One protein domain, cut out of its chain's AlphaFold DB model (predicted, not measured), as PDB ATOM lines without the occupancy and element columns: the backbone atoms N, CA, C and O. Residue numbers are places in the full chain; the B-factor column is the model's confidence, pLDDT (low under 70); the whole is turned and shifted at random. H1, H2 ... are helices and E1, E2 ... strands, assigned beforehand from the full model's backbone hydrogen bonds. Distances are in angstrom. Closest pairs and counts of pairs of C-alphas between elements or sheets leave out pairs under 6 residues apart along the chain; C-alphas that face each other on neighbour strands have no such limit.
ATOM      1  N   ILE A  12      71.760  49.423 -37.902       75.62
ATOM      2  CA  ILE A  12      72.837  49.859 -38.784       75.62
ATOM      3  C   ILE A  12      73.930  48.798 -38.689       75.62
ATOM      4  O   ILE A  12      74.614  48.694 -37.672       75.62
ATOM      5  N   ILE A  13      74.061  47.987 -39.734       68.56
ATOM      6  CA  ILE A  13      75.169  47.043 -39.873       68.56
ATOM      7  C   ILE A  13      76.355  47.829 -40.438       68.56
ATOM      8  O   ILE A  13      76.290  48.338 -41.556       68.56
ATOM      9  N   ASP A  14      77.403  47.990 -39.630       64.50
ATOM     10  CA  ASP A  14      78.631  48.686 -40.016       64.50
ATOM     11  C   ASP A  14      79.746  47.674 -40.308       64.50
ATOM     12  O   ASP A  14      80.486  47.263 -39.416       64.50
ATOM     13  N   ASP A  15      79.873  47.280 -41.576       67.88
ATOM     14  CA  ASP A  15      80.865  46.298 -42.044       67.88
ATOM     15  C   ASP A  15      82.264  46.905 -42.282       67.88
ATOM     16  O   ASP A  15      83.090  46.345 -43.002       67.88
ATOM     17  N   ARG A  16      82.567  48.078 -41.708       69.00
ATOM     18  CA  ARG A  16      83.874  48.741 -41.885       69.00
ATOM     19  C   ARG A  16      85.045  47.959 -41.289       69.00
ATOM     20  O   ARG A  16      86.168  48.113 -41.764       69.00
ATOM     21  N   ILE A  17      84.813  47.145 -40.258       70.62
ATOM     22  CA  ILE A  17      85.846  46.303 -39.642       70.62
ATOM     23  C   ILE A  17      85.669  44.876 -40.150       70.62
ATOM     24  O   ILE A  17      84.841  44.117 -39.658       70.62
ATOM     25  N   VAL A  18      86.475  44.511 -41.141       72.00
ATOM     26  CA  VAL A  18      86.378  43.213 -41.826       72.00
ATOM     27  C   VAL A  18      87.256  42.125 -41.204       72.00
ATOM     28  O   VAL A  18      87.038  40.941 -41.455       72.00
ATOM     29  N   LYS A  19      88.279  42.506 -40.425       78.12
ATOM     30  CA  LYS A  19      89.269  41.579 -39.863       78.12
ATOM     31  C   LYS A  19      90.027  42.198 -38.687       78.12
ATOM     32  O   LYS A  19      90.302  43.395 -38.693       78.12
ATOM     33  N   ILE A  20      90.402  41.359 -37.723       79.00
ATOM     34  CA  ILE A  20      91.336  41.683 -36.639       79.00
ATOM     35  C   ILE A  20      92.589  40.825 -36.838       79.00
ATOM     36  O   ILE A  20      92.489  39.619 -37.069       79.00
ATOM     37  N   GLU A  21      93.763  41.449 -36.772       80.69
ATOM     38  CA  GLU A  21      95.063  40.785 -36.888       80.69
ATOM     39  C   GLU A  21      95.990  41.224 -35.751       80.69
ATOM     40  O   GLU A  21      95.995  42.387 -35.345       80.69
ATOM     41  N   THR A  22      96.800  40.290 -35.249       82.44
ATOM     42  CA  THR A  22      97.817  40.576 -34.231       82.44
ATOM     43  C   THR A  22      99.155  40.844 -34.906       82.44
ATOM     44  O   THR A  22      99.677  39.991 -35.623       82.44
ATOM     45  N   HIS A  23      99.748  42.004 -34.628       82.00
ATOM     46  CA  HIS A  23     101.066  42.388 -35.135       82.00
ATOM     47  C   HIS A  23     102.067  42.551 -33.989       82.00
ATOM     48  O   HIS A  23     101.735  43.078 -32.928       82.00
ATOM     49  N   MET A  24     103.309  42.115 -34.214       82.75
ATOM     50  CA  MET A  24     104.406  42.290 -33.262       82.75
ATOM     51  C   MET A  24     105.228  43.528 -33.611       82.75
ATOM     52  O   MET A  24     105.671  43.688 -34.748       82.75
ATOM     53  N   TYR A  25     105.481  44.365 -32.608       82.50
ATOM     54  CA  TYR A  25     106.295  45.569 -32.737       82.50
ATOM     55  C   TYR A  25     107.454  45.527 -31.751       82.50
ATOM     56  O   TYR A  25     107.283  45.157 -30.592       82.50
ATOM     57  N   ASN A  26     108.629  45.945 -32.216       83.75
ATOM     58  CA  ASN A  26     109.828  46.024 -31.393       83.75
ATOM     59  C   ASN A  26     110.093  47.472 -30.953       83.75
ATOM     60  O   ASN A  26     109.724  48.413 -31.664       83.75
ATOM     61  N   PRO A  27     110.763  47.677 -29.808       85.62
ATOM     62  CA  PRO A  27     111.232  48.993 -29.405       85.62
ATOM     63  C   PRO A  27     112.138  49.660 -30.444       85.62
ATOM     64  O   PRO A  27     112.938  49.013 -31.121       85.62
ATOM     65  N   PHE A  28     112.055  50.984 -30.525       74.94
ATOM     66  CA  PHE A  28     112.892  51.788 -31.400       74.94
ATOM     67  C   PHE A  28     114.346  51.833 -30.896       74.94
ATOM     68  O   PHE A  28     114.614  52.226 -29.762       74.94
ATOM     69  N   ALA A  29     115.267  51.481 -31.793       61.91
ATOM     70  CA  ALA A  29     116.711  51.736 -31.770       61.91
ATOM     71  C   ALA A  29     117.615  51.056 -30.718       61.91
ATOM     72  O   ALA A  29     118.822  51.098 -30.925       61.91
ATOM     73  N   ASN A  30     117.124  50.366 -29.680       59.00
ATOM     74  CA  ASN A  30     118.006  49.735 -28.680       59.00
ATOM     75  C   ASN A  30     117.664  48.260 -28.415       59.00
ATOM     76  O   ASN A  30     116.541  47.933 -28.044       59.00
ATOM     77  N   THR A  31     118.659  47.372 -28.529       65.12
ATOM     78  CA  THR A  31     118.559  45.961 -28.096       65.12
ATOM     79  C   THR A  31     118.811  45.781 -26.596       65.12
ATOM     80  O   THR A  31     118.671  44.677 -26.075       65.12
ATOM     81  N   THR A  32     119.211  46.844 -25.893       69.44
ATOM     82  CA  THR A  32     119.528  46.831 -24.459       69.44
ATOM     83  C   THR A  32     118.984  48.082 -23.781       69.44
ATOM     84  O   THR A  32     119.240  49.188 -24.255       69.44
ATOM     85  N   PHE A  33     118.290  47.902 -22.658       77.62
ATOM     86  CA  PHE A  33     117.754  48.982 -21.829       77.62
ATOM     87  C   PHE A  33     118.420  48.969 -20.454       77.62
ATOM     88  O   PHE A  33     118.542  47.917 -19.823       77.62
ATOM     89  N   GLY A  34     118.873  50.137 -20.009       78.19
ATOM     90  CA  GLY A  34     119.379  50.390 -18.669       78.19
ATOM     91  C   GLY A  34     118.293  50.880 -17.708       78.19
ATOM     92  O   GLY A  34     117.106  50.952 -18.029       78.19
ATOM     93  N   TYR A  35     118.711  51.229 -16.492       77.75
ATOM     94  CA  TYR A  35     117.814  51.804 -15.489       77.75
ATOM     95  C   TYR A  35     117.326  53.192 -15.919       77.75
ATOM     96  O   TYR A  35     118.138  54.055 -16.243       77.75
ATOM     97  N   ASN A  36     116.013  53.421 -15.825       81.19
ATOM     98  CA  ASN A  36     115.326  54.675 -16.174       81.19
ATOM     99  C   ASN A  36     115.326  55.038 -17.670       81.19
ATOM    100  O   ASN A  36     114.952  56.158 -18.026       81.19
ATOM    101  N   ASP A  37     115.697  54.109 -18.550       84.00
ATOM    102  CA  ASP A  37     115.597  54.335 -19.987       84.00
ATOM    103  C   ASP A  37     114.132  54.400 -20.440       84.00
ATOM    104  O   ASP A  37     113.282  53.608 -20.024       84.00
ATOM    105  N   LYS A  38     113.834  55.332 -21.353       83.75
ATOM    106  CA  LYS A  38     112.516  55.414 -21.992       83.75
ATOM    107  C   LYS A  38     112.455  54.445 -23.170       83.75
ATOM    108  O   LYS A  38     113.051  54.697 -24.216       83.75
ATOM    109  N   ILE A  39     111.655  53.394 -23.030       86.12
ATOM    110  CA  ILE A  39     111.312  52.488 -24.131       86.12
ATOM    111  C   ILE A  39     110.227  53.153 -24.990       86.12
ATOM    112  O   ILE A  39     109.222  53.636 -24.468       86.12
ATOM    113  N   ARG A  40     110.426  53.211 -26.312       86.00
ATOM    114  CA  ARG A  40     109.432  53.720 -27.273       86.00
ATOM    115  C   ARG A  40     109.138  52.646 -28.308       86.00
ATOM    116  O   ARG A  40     110.068  52.171 -28.948       86.00
ATOM    117  N   ILE A  41     107.868  52.300 -28.491       86.44
ATOM    118  CA  ILE A  41     107.414  51.340 -29.504       86.44
ATOM    119  C   ILE A  41     106.556  52.118 -30.509       86.44
ATOM    120  O   ILE A  41     105.385  52.371 -30.236       86.44
ATOM    121  N   PRO A  42     107.135  52.598 -31.624       83.88
ATOM    122  CA  PRO A  42     106.377  53.325 -32.629       83.88
ATOM    123  C   PRO A  42     105.541  52.346 -33.455       83.88
ATOM    124  O   PRO A  42     106.072  51.416 -34.058       83.88
ATOM    125  N   ILE A  43     104.235  52.592 -33.519       80.38
ATOM    126  CA  ILE A  43     103.325  51.894 -34.429       80.38
ATOM    127  C   ILE A  43     103.086  52.842 -35.605       80.38
ATOM    128  O   ILE A  43     102.416  53.861 -35.457       80.38
ATOM    129  N   GLN A  44     103.707  52.559 -36.750       72.44
ATOM    130  CA  GLN A  44     103.591  53.375 -37.962       72.44
ATOM    131  C   GLN A  44     102.844  52.588 -39.035       72.44
ATOM    132  O   GLN A  44     103.457  51.883 -39.832       72.44
ATOM    133  N   GLN A  45     101.518  52.690 -39.039       67.88
ATOM    134  CA  GLN A  45     100.678  52.144 -40.102       67.88
ATOM    135  C   GLN A  45      99.580  53.157 -40.425       67.88
ATOM    136  O   GLN A  45      98.861  53.598 -39.535       67.88
ATOM    137  N   GLN A  46      99.507  53.575 -41.691       58.06
ATOM    138  CA  GLN A  46      98.626  54.659 -42.137       58.06
ATOM    139  C   GLN A  46      97.177  54.192 -42.370       58.06
ATOM    140  O   GLN A  46      96.268  55.014 -42.323       58.06
ATOM    141  N   ASP A  47      96.968  52.878 -42.522       66.56
ATOM    142  CA  ASP A  47      95.687  52.286 -42.933       66.56
ATOM    143  C   ASP A  47      95.101  51.292 -41.910       66.56
ATOM    144  O   ASP A  47      94.148  50.576 -42.217       66.56
ATOM    145  N   LEU A  48      95.661  51.211 -40.695       68.94
ATOM    146  CA  LEU A  48      95.224  50.260 -39.665       68.94
ATOM    147  C   LEU A  48      94.789  50.977 -38.384       68.94
ATOM    148  O   LEU A  48      95.483  51.848 -37.860       68.94
ATOM    149  N   TYR A  49      93.622  50.584 -37.873       72.00
ATOM    150  CA  TYR A  49      93.127  51.019 -36.572       72.00
ATOM    151  C   TYR A  49      93.708  50.120 -35.478       72.00
ATOM    152  O   TYR A  49      93.502  48.908 -35.488       72.00
ATOM    153  N   THR A  50      94.415  50.710 -34.515       71.94
ATOM    154  CA  THR A  50      94.994  49.963 -33.391       71.94
ATOM    155  C   THR A  50      93.984  49.814 -32.258       71.94
ATOM    156  O   THR A  50      93.532  50.807 -31.686       71.94
ATOM    157  N   LEU A  51      93.678  48.573 -31.875       72.44
ATOM    158  CA  LEU A  51      92.872  48.268 -30.693       72.44
ATOM    159  C   LEU A  51      93.762  48.187 -29.441       72.44
ATOM    160  O   LEU A  51      94.145  47.114 -28.976       72.44
ATOM    161  N   SER A  52      94.114  49.348 -28.888       66.69
ATOM    162  CA  SER A  52      95.088  49.452 -27.788       66.69
ATOM    163  C   SER A  52      94.686  48.692 -26.518       66.69
ATOM    164  O   SER A  52      95.558  48.260 -25.770       66.69
ATOM    165  N   CYS A  53      93.387  48.502 -26.257       63.44
ATOM    166  CA  CYS A  53      92.912  47.792 -25.064       63.44
ATOM    167  C   CYS A  53      93.130  46.272 -25.110       63.44
ATOM    168  O   CYS A  53      93.091  45.640 -24.058       63.44
ATOM    169  N   GLU A  54      93.375  45.699 -26.291       71.38
ATOM    170  CA  GLU A  54      93.715  44.277 -26.465       71.38
ATOM    171  C   GLU A  54      95.212  44.059 -26.736       71.38
ATOM    172  O   GLU A  54      95.665  42.942 -26.976       71.38
ATOM    173  N   SER A  55      96.010  45.127 -26.679       72.25
ATOM    174  CA  SER A  55      97.461  45.043 -26.837       72.25
ATOM    175  C   SER A  55      98.133  44.584 -25.538       72.25
ATOM    176  O   SER A  55      97.729  44.971 -24.442       72.25
ATOM    177  N   PHE A  56      99.207  43.802 -25.652       78.12
ATOM    178  CA  PHE A  56     100.009  43.349 -24.513       78.12
ATOM    179  C   PHE A  56     101.508  43.493 -24.791       78.12
ATOM    180  O   PHE A  56     101.952  43.494 -25.938       78.12
ATOM    181  N   LEU A  57     102.299  43.621 -23.724       78.94
ATOM    182  CA  LEU A  57     103.759  43.636 -23.802       78.94
ATOM    183  C   LEU A  57     104.287  42.219 -23.591       78.94
ATOM    184  O   LEU A  57     104.074  41.640 -22.526       78.94
ATOM    185  N   ASN A  58     105.003  41.679 -24.578       81.06
ATOM    186  CA  ASN A  58     105.796  40.470 -24.379       81.06
ATOM    187  C   ASN A  58     107.171  40.856 -23.816       81.06
ATOM    188  O   ASN A  58     107.881  41.665 -24.416       81.06
ATOM    189  N   ILE A  59     107.530  40.308 -22.655       76.19
ATOM    190  CA  ILE A  59     108.784  40.606 -21.960       76.19
ATOM    191  C   ILE A  59     109.461  39.289 -21.611       76.19
ATOM    192  O   ILE A  59     108.974  38.516 -20.788       76.19
ATOM    193  N   GLU A  60     110.621  39.071 -22.216       75.50
ATOM    194  CA  GLU A  60     111.451  37.890 -22.011       75.50
ATOM    195  C   GLU A  60     112.754  38.294 -21.323       75.50
ATOM    196  O   GLU A  60     113.362  39.320 -21.636       75.50
ATOM    197  N   GLY A  61     113.204  37.496 -20.357       69.75
ATOM    198  CA  GLY A  61     114.420  37.799 -19.616       69.75
ATOM    199  C   GLY A  61     114.884  36.653 -18.729       69.75
ATOM    200  O   GLY A  61     114.136  35.724 -18.430       69.75
ATOM    201  N   ARG A  62     116.144  36.726 -18.287       70.44
ATOM    202  CA  ARG A  62     116.747  35.747 -17.374       70.44
ATOM    203  C   ARG A  62     116.902  36.347 -15.981       70.44
ATOM    204  O   ARG A  62     117.654  37.303 -15.803       70.44
ATOM    205  N   LEU A  63     116.265  35.742 -14.982       68.69
ATOM    206  CA  LEU A  63     116.470  36.116 -13.583       68.69
ATOM    207  C   LEU A  63     117.816  35.573 -13.080       68.69
ATOM    208  O   LEU A  63     118.073  34.372 -13.136       68.69
ATOM    209  N   THR A  64     118.679  36.450 -12.563       68.06
ATOM    210  CA  THR A  64     119.962  36.063 -11.950       68.06
ATOM    211  C   THR A  64     120.023  36.519 -10.497       68.06
ATOM    212  O   THR A  64     120.021  37.720 -10.222       68.06
ATOM    213  N   VAL A  65     120.118  35.576  -9.561       68.38
ATOM    214  CA  VAL A  65     120.212  35.859  -8.122       68.38
ATOM    215  C   VAL A  65     121.681  36.068  -7.737       68.38
ATOM    216  O   VAL A  65     122.496  35.164  -7.893       68.38
ATOM    217  N   LYS A  66     122.038  37.259  -7.233       63.59
ATOM    218  CA  LYS A  66     123.434  37.606  -6.874       63.59
ATOM    219  C   LYS A  66     123.935  36.945  -5.580       63.59
ATOM    220  O   LYS A  66     125.141  36.809  -5.408       63.59
ATOM    221  N   LYS A  67     123.039  36.550  -4.670       60.03
ATOM    222  CA  LYS A  67     123.353  35.807  -3.438       60.03
ATOM    223  C   LYS A  67     122.290  34.736  -3.223       60.03
ATOM    224  O   LYS A  67     121.142  35.081  -2.958       60.03
ATOM    225  N   LYS A  68     122.656  33.458  -3.344       54.78
ATOM    226  CA  LYS A  68     121.805  32.369  -2.855       54.78
ATOM    227  C   LYS A  68     121.792  32.451  -1.335       54.78
ATOM    228  O   LYS A  68     122.845  32.360  -0.713       54.78
ATOM    229  N   ASN A  69     120.620  32.674  -0.760       55.22
ATOM    230  CA  ASN A  69     120.390  32.373   0.638       55.22
ATOM    231  C   ASN A  69     119.690  31.015   0.633       55.22
ATOM    232  O   ASN A  69     118.557  30.926   0.165       55.22
ATOM    233  N   ASP A  70     120.366  29.960   1.081       56.19
ATOM    234  CA  ASP A  70     119.859  28.579   0.982       56.19
ATOM    235  C   ASP A  70     118.576  28.338   1.810       56.19
ATOM    236  O   ASP A  70     117.993  27.261   1.765       56.19
ATOM    237  N   GLN A  71     118.119  29.354   2.549       54.75
ATOM    238  CA  GLN A  71     116.953  29.315   3.429       54.75
ATOM    239  C   GLN A  71     115.683  29.935   2.822       54.75
ATOM    240  O   GLN A  71     114.604  29.700   3.360       54.75
ATOM    241  N   THR A  72     115.757  30.695   1.718       49.12
ATOM    242  CA  THR A  72     114.558  31.261   1.070       49.12
ATOM    243  C   THR A  72     114.673  31.285  -0.462       49.12
ATOM    244  O   THR A  72     115.543  31.967  -1.012       49.12
ATOM    245  N   PRO A  73     113.795  30.575  -1.200       56.56
ATOM    246  CA  PRO A  73     113.758  30.678  -2.654       56.56
ATOM    247  C   PRO A  73     113.381  32.106  -3.067       56.56
ATOM    248  O   PRO A  73     112.443  32.700  -2.538       56.56
ATOM    249  N   THR A  74     114.122  32.680  -4.016       54.47
ATOM    250  CA  THR A  74     113.767  33.978  -4.605       54.47
ATOM    251  C   THR A  74     112.605  33.771  -5.564       54.47
ATOM    252  O   THR A  74     112.776  33.149  -6.610       54.47
ATOM    253  N   THR A  75     111.432  34.286  -5.214       58.72
ATOM    254  CA  THR A  75     110.232  34.211  -6.048       58.72
ATOM    255  C   THR A  75     109.943  35.563  -6.684       58.72
ATOM    256  O   THR A  75     110.181  36.624  -6.102       58.72
ATOM    257  N   LEU A  76     109.440  35.534  -7.916       56.47
ATOM    258  CA  LEU A  76     108.853  36.716  -8.525       56.47
ATOM    259  C   LEU A  76     107.448  36.890  -7.956       56.47
ATOM    260  O   LEU A  76     106.647  35.958  -7.959       56.47
ATOM    261  N   VAL A  77     107.147  38.087  -7.461       53.91
ATOM    262  CA  VAL A  77     105.783  38.436  -7.057       53.91
ATOM    263  C   VAL A  77     104.886  38.546  -8.292       53.91
ATOM    264  O   VAL A  77     105.356  38.887  -9.384       53.91
ATOM    265  N   ASN A  78     103.584  38.291  -8.125       59.22
ATOM    266  CA  ASN A  78     102.612  38.557  -9.184       59.22
ATOM    267  C   ASN A  78     102.772  40.012  -9.654       59.22
ATOM    268  O   ASN A  78     102.977  40.910  -8.833       59.22
ATOM    269  N   ASN A  79     102.706  40.229 -10.969       66.88
ATOM    270  CA  ASN A  79     102.833  41.542 -11.594       66.88
ATOM    271  C   ASN A  79     104.229  42.203 -11.464       66.88
ATOM    272  O   ASN A  79     104.367  43.403 -11.694       66.88
ATOM    273  N   CYS A  80     105.282  41.439 -11.129       68.81
ATOM    274  CA  CYS A  80     106.652  41.951 -10.945       68.81
ATOM    275  C   CYS A  80     107.171  42.807 -12.112       68.81
ATOM    276  O   CYS A  80     107.875  43.789 -11.890       68.81
ATOM    277  N   VAL A  81     106.792  42.471 -13.345       78.56
ATOM    278  CA  VAL A  81     107.213  43.190 -14.551       78.56
ATOM    279  C   VAL A  81     106.604  44.592 -14.611       78.56
ATOM    280  O   VAL A  81     107.295  45.544 -14.956       78.56
ATOM    281  N   ALA A  82     105.350  44.770 -14.191       75.69
ATOM    282  CA  ALA A  82     104.723  46.090 -14.145       75.69
ATOM    283  C   ALA A  82     105.382  47.018 -13.112       75.69
ATOM    284  O   ALA A  82     105.399  48.231 -13.300       75.69
ATOM    285  N   PHE A  83     105.966  46.466 -12.042       75.94
ATOM    286  CA  PHE A  83     106.753  47.236 -11.071       75.94
ATOM    287  C   PHE A  83     108.111  47.703 -11.612       75.94
ATOM    288  O   PHE A  83     108.757  48.528 -10.971       75.94
ATOM    289  N   MET A  84     108.540  47.223 -12.784       80.19
ATOM    290  CA  MET A  84     109.734  47.743 -13.459       80.19
ATOM    291  C   MET A  84     109.469  49.084 -14.158       80.19
ATOM    292  O   MET A  84     110.420  49.786 -14.494       80.19
ATOM    293  N   PHE A  85     108.199  49.452 -14.368       78.31
ATOM    294  CA  PHE A  85     107.808  50.670 -15.071       78.31
ATOM    295  C   PHE A  85     107.232  51.709 -14.108       78.31
ATOM    296  O   PHE A  85     106.215  51.481 -13.450       78.31
ATOM    297  N   ASP A  86     107.850  52.889 -14.082       80.75
ATOM    298  CA  ASP A  86     107.309  54.047 -13.363       80.75
ATOM    299  C   ASP A  86     106.088  54.637 -14.087       80.75
ATOM    300  O   ASP A  86     105.091  55.004 -13.463       80.75
ATOM    301  N   GLU A  87     106.120  54.669 -15.422       82.69
ATOM    302  CA  GLU A  87     105.065  55.250 -16.251       82.69
ATOM    303  C   GLU A  87     104.909  54.482 -17.571       82.69
ATOM    304  O   GLU A  87     105.892  54.188 -18.251       82.69
ATOM    305  N   ILE A  88     103.661  54.205 -17.957       85.00
ATOM    306  CA  ILE A  88     103.284  53.812 -19.321       85.00
ATOM    307  C   ILE A  88     102.375  54.897 -19.884       85.00
ATOM    308  O   ILE A  88     101.462  55.374 -19.207       85.00
ATOM    309  N   ARG A  89     102.630  55.285 -21.132       84.25
ATOM    310  CA  ARG A  89     101.916  56.353 -21.821       84.25
ATOM    311  C   ARG A  89     101.570  55.930 -23.237       84.25
ATOM    312  O   ARG A  89     102.429  55.416 -23.951       84.25
ATOM    313  N   TYR A  90     100.339  56.212 -23.631       82.44
ATOM    314  CA  TYR A  90      99.880  56.092 -25.002       82.44
ATOM    315  C   TYR A  90      99.880  57.476 -25.642       82.44
ATOM    316  O   TYR A  90      99.309  58.425 -25.102       82.44
ATOM    317  N   GLU A  91     100.534  57.592 -26.792       80.06
ATOM    318  CA  GLU A  91     100.595  58.821 -27.575       80.06
ATOM    319  C   GLU A  91     100.041  58.539 -28.977       80.06
ATOM    320  O   GLU A  91     100.460  57.584 -29.630       80.06
ATOM    321  N   LEU A  92      99.116  59.375 -29.449       78.81
ATOM    322  CA  LEU A  92      98.613  59.363 -30.821       78.81
ATOM    323  C   LEU A  92      99.106  60.630 -31.521       78.81
ATOM    324  O   LEU A  92      98.817  61.736 -31.073       78.81
ATOM    325  N   ASN A  93      99.884  60.482 -32.599       75.94
ATOM    326  CA  ASN A  93     100.503  61.604 -33.325       75.94
ATOM    327  C   ASN A  93     101.296  62.574 -32.421       75.94
ATOM    328  O   ASN A  93     101.297  63.784 -32.634       75.94
ATOM    329  N   GLY A  94     101.962  62.043 -31.390       73.75
ATOM    330  CA  GLY A  94     102.730  62.832 -30.418       73.75
ATOM    331  C   GLY A  94     101.890  63.519 -29.333       73.75
ATOM    332  O   GLY A  94     102.451  64.216 -28.490       73.75
ATOM    333  N   VAL A  95     100.569  63.316 -29.319       77.56
ATOM    334  CA  VAL A  95      99.666  63.800 -28.268       77.56
ATOM    335  C   VAL A  95      99.380  62.666 -27.287       77.56
ATOM    336  O   VAL A  95      98.964  61.587 -27.693       77.56
ATOM    337  N   GLU A  96      99.593  62.903 -25.992       78.12
ATOM    338  CA  GLU A  96      99.249  61.955 -24.924       78.12
ATOM    339  C   GLU A  96      97.727  61.728 -24.880       78.12
ATOM    340  O   GLU A  96      96.968  62.675 -24.679       78.12
ATOM    341  N   ILE A  97      97.295  60.478 -25.073       77.38
ATOM    342  CA  ILE A  97      95.879  60.073 -25.008       77.38
ATOM    343  C   ILE A  97      95.537  59.360 -23.698       77.38
ATOM    344  O   ILE A  97      94.402  59.438 -23.237       77.38
ATOM    345  N   ASP A  98      96.512  58.677 -23.097       74.31
ATOM    346  CA  ASP A  98      96.378  58.043 -21.788       74.31
ATOM    347  C   ASP A  98      97.752  57.901 -21.127       74.31
ATOM    348  O   ASP A  98      98.786  57.768 -21.795       74.31
ATOM    349  N   ARG A  99      97.763  57.923 -19.797       75.25
ATOM    350  CA  ARG A  99      98.973  57.822 -18.990       75.25
ATOM    351  C   ARG A  99      98.683  57.167 -17.653       75.25
ATOM    352  O   ARG A  99      97.865  57.633 -16.863       75.25
ATOM    353  N   ASN A 100      99.461  56.138 -17.348       72.56
ATOM    354  CA  ASN A 100      99.401  55.424 -16.087       72.56
ATOM    355  C   ASN A 100     100.755  55.500 -15.377       72.56
ATOM    356  O   ASN A 100     101.758  55.001 -15.884       72.56
ATOM    357  N   ARG A 101     100.772  56.128 -14.197       76.56
ATOM    358  CA  ARG A 101     101.931  56.172 -13.296       76.56
ATOM    359  C   ARG A 101     101.833  55.102 -12.223       76.56
ATOM    360  O   ARG A 101     100.732  54.734 -11.820       76.56
ATOM    361  N   ASN A 102     102.979  54.683 -11.695       71.75
ATOM    362  CA  ASN A 102     103.089  53.607 -10.713       71.75
ATOM    363  C   ASN A 102     102.421  52.327 -11.227       71.75
ATOM    364  O   ASN A 102     101.537  51.763 -10.574       71.75
ATOM    365  N   VAL A 103     102.817  51.901 -12.428       68.00
ATOM    366  CA  VAL A 103     102.128  50.874 -13.219       68.00
ATOM    367  C   VAL A 103     101.899  49.601 -12.409       68.00
ATOM    368  O   VAL A 103     100.788  49.073 -12.413       68.00
ATOM    369  N   GLY A 104     102.901  49.147 -11.651       62.50
ATOM    370  CA  GLY A 104     102.775  47.988 -10.765       62.50
ATOM    371  C   GLY A 104     101.682  48.133  -9.703       62.50
ATOM    372  O   GLY A 104     100.892  47.214  -9.497       62.50
ATOM    373  N   ILE A 105     101.557  49.300  -9.063       60.19
ATOM    374  CA  ILE A 105     100.541  49.541  -8.026       60.19
ATOM    375  C   ILE A 105      99.145  49.584  -8.652       60.19
ATOM    376  O   ILE A 105      98.229  48.911  -8.177       60.19
ATOM    377  N   THR A 106      98.970  50.341  -9.737       53.25
ATOM    378  CA  THR A 106      97.650  50.561 -10.345       53.25
ATOM    379  C   THR A 106      97.078  49.295 -10.980       53.25
ATOM    380  O   THR A 106      95.898  48.999 -10.797       53.25
ATOM    381  N   SER A 107      97.903  48.500 -11.664       57.03
ATOM    382  CA  SER A 107      97.490  47.202 -12.221       57.03
ATOM    383  C   SER A 107      97.202  46.164 -11.131       57.03
ATOM    384  O   SER A 107      96.214  45.438 -11.226       57.03
ATOM    385  N   THR A 108      97.965  46.165 -10.032       52.62
ATOM    386  CA  THR A 108      97.679  45.311  -8.867       52.62
ATOM    387  C   THR A 108      96.334  45.655  -8.225       52.62
ATOM    388  O   THR A 108      95.619  44.757  -7.795       52.62
ATOM    389  N   ILE A 109      95.958  46.936  -8.166       47.78
ATOM    390  CA  ILE A 109      94.647  47.372  -7.655       47.78
ATOM    391  C   ILE A 109      93.520  46.981  -8.626       47.78
ATOM    392  O   ILE A 109      92.470  46.507  -8.191       47.78
ATOM    393  N   LYS A 110      93.728  47.120  -9.942       39.31
ATOM    394  CA  LYS A 110      92.724  46.745 -10.954       39.31
ATOM    395  C   LYS A 110      92.451  45.232 -10.997       39.31
ATOM    396  O   LYS A 110      91.287  44.855 -11.078       39.31
ATOM    397  N   ASN A 111      93.464  44.380 -10.804       34.12
ATOM    398  CA  ASN A 111      93.305  42.916 -10.690       34.12
ATOM    399  C   ASN A 111      92.509  42.449  -9.449       34.12
ATOM    400  O   ASN A 111      92.193  41.272  -9.325       34.12
ATOM    401  N   LYS A 112      92.173  43.349  -8.517       31.02
ATOM    402  CA  LYS A 112      91.586  43.035  -7.202       31.02
ATOM    403  C   LYS A 112      90.070  43.320  -7.074       31.02
ATOM    404  O   LYS A 112      89.560  43.386  -5.959       31.02
TER     405      LYS A 112
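AT A GLANCE: This is residues 12 to 112 of the 272 residues of an uncharacterized protein of Trachymyrmex cornetzi (UniProt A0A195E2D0). What is the shape? With little regular structure, it is a loose, elongated, looping chain without named elements over residues 12 to 86, then a small hairpin, E1 and E2, and a short helix, H1; residues 66 to 72 stick out. How is it made up? Of 101 printed residues, E1, E2 and H1, in that order, hold 21; the class is mixed, the sheet E1 - E2 antiparallel. The radius of gyration of the C-alphas is 18.0 A, the spans 64 by 35 by 24 A.

HOW THE PARTS SIT: How do the strands pair? E1, residues 87 to 92, and E2, residues 95 to 101, form an antiparallel hairpin at 165 degrees, with N 88 and O 100 within hydrogen-bond range at 2.9 A. Where is the helix? The closest C-alphas of E1 and H1, residues 103 to 110, are those of Glu 87 and Val 103, 6.1 A apart. In H1 every O i to N i+4 pair is within hydrogen-bond range.

IN THESE COORDINATES: Where does E1 begin? At C-alpha 87, (105.065, 55.250, -16.251); E1 measures 16.5 A and E2 17.0 A from first to last C-alpha. Where does H1 end? At C-alpha 110, (92.724, 46.745, -10.954), 10.5 A from C-alpha 103.

THE WHOLE: How large is it? The farthest C-alphas, of Ile 12 and Asp 70, are 65.2 A apart. Is it continuous and confident? The printed part has no cut, and both links are tight; pLDDT is under 70 in 43 residues, among them 63 to 80 and 103 to 112.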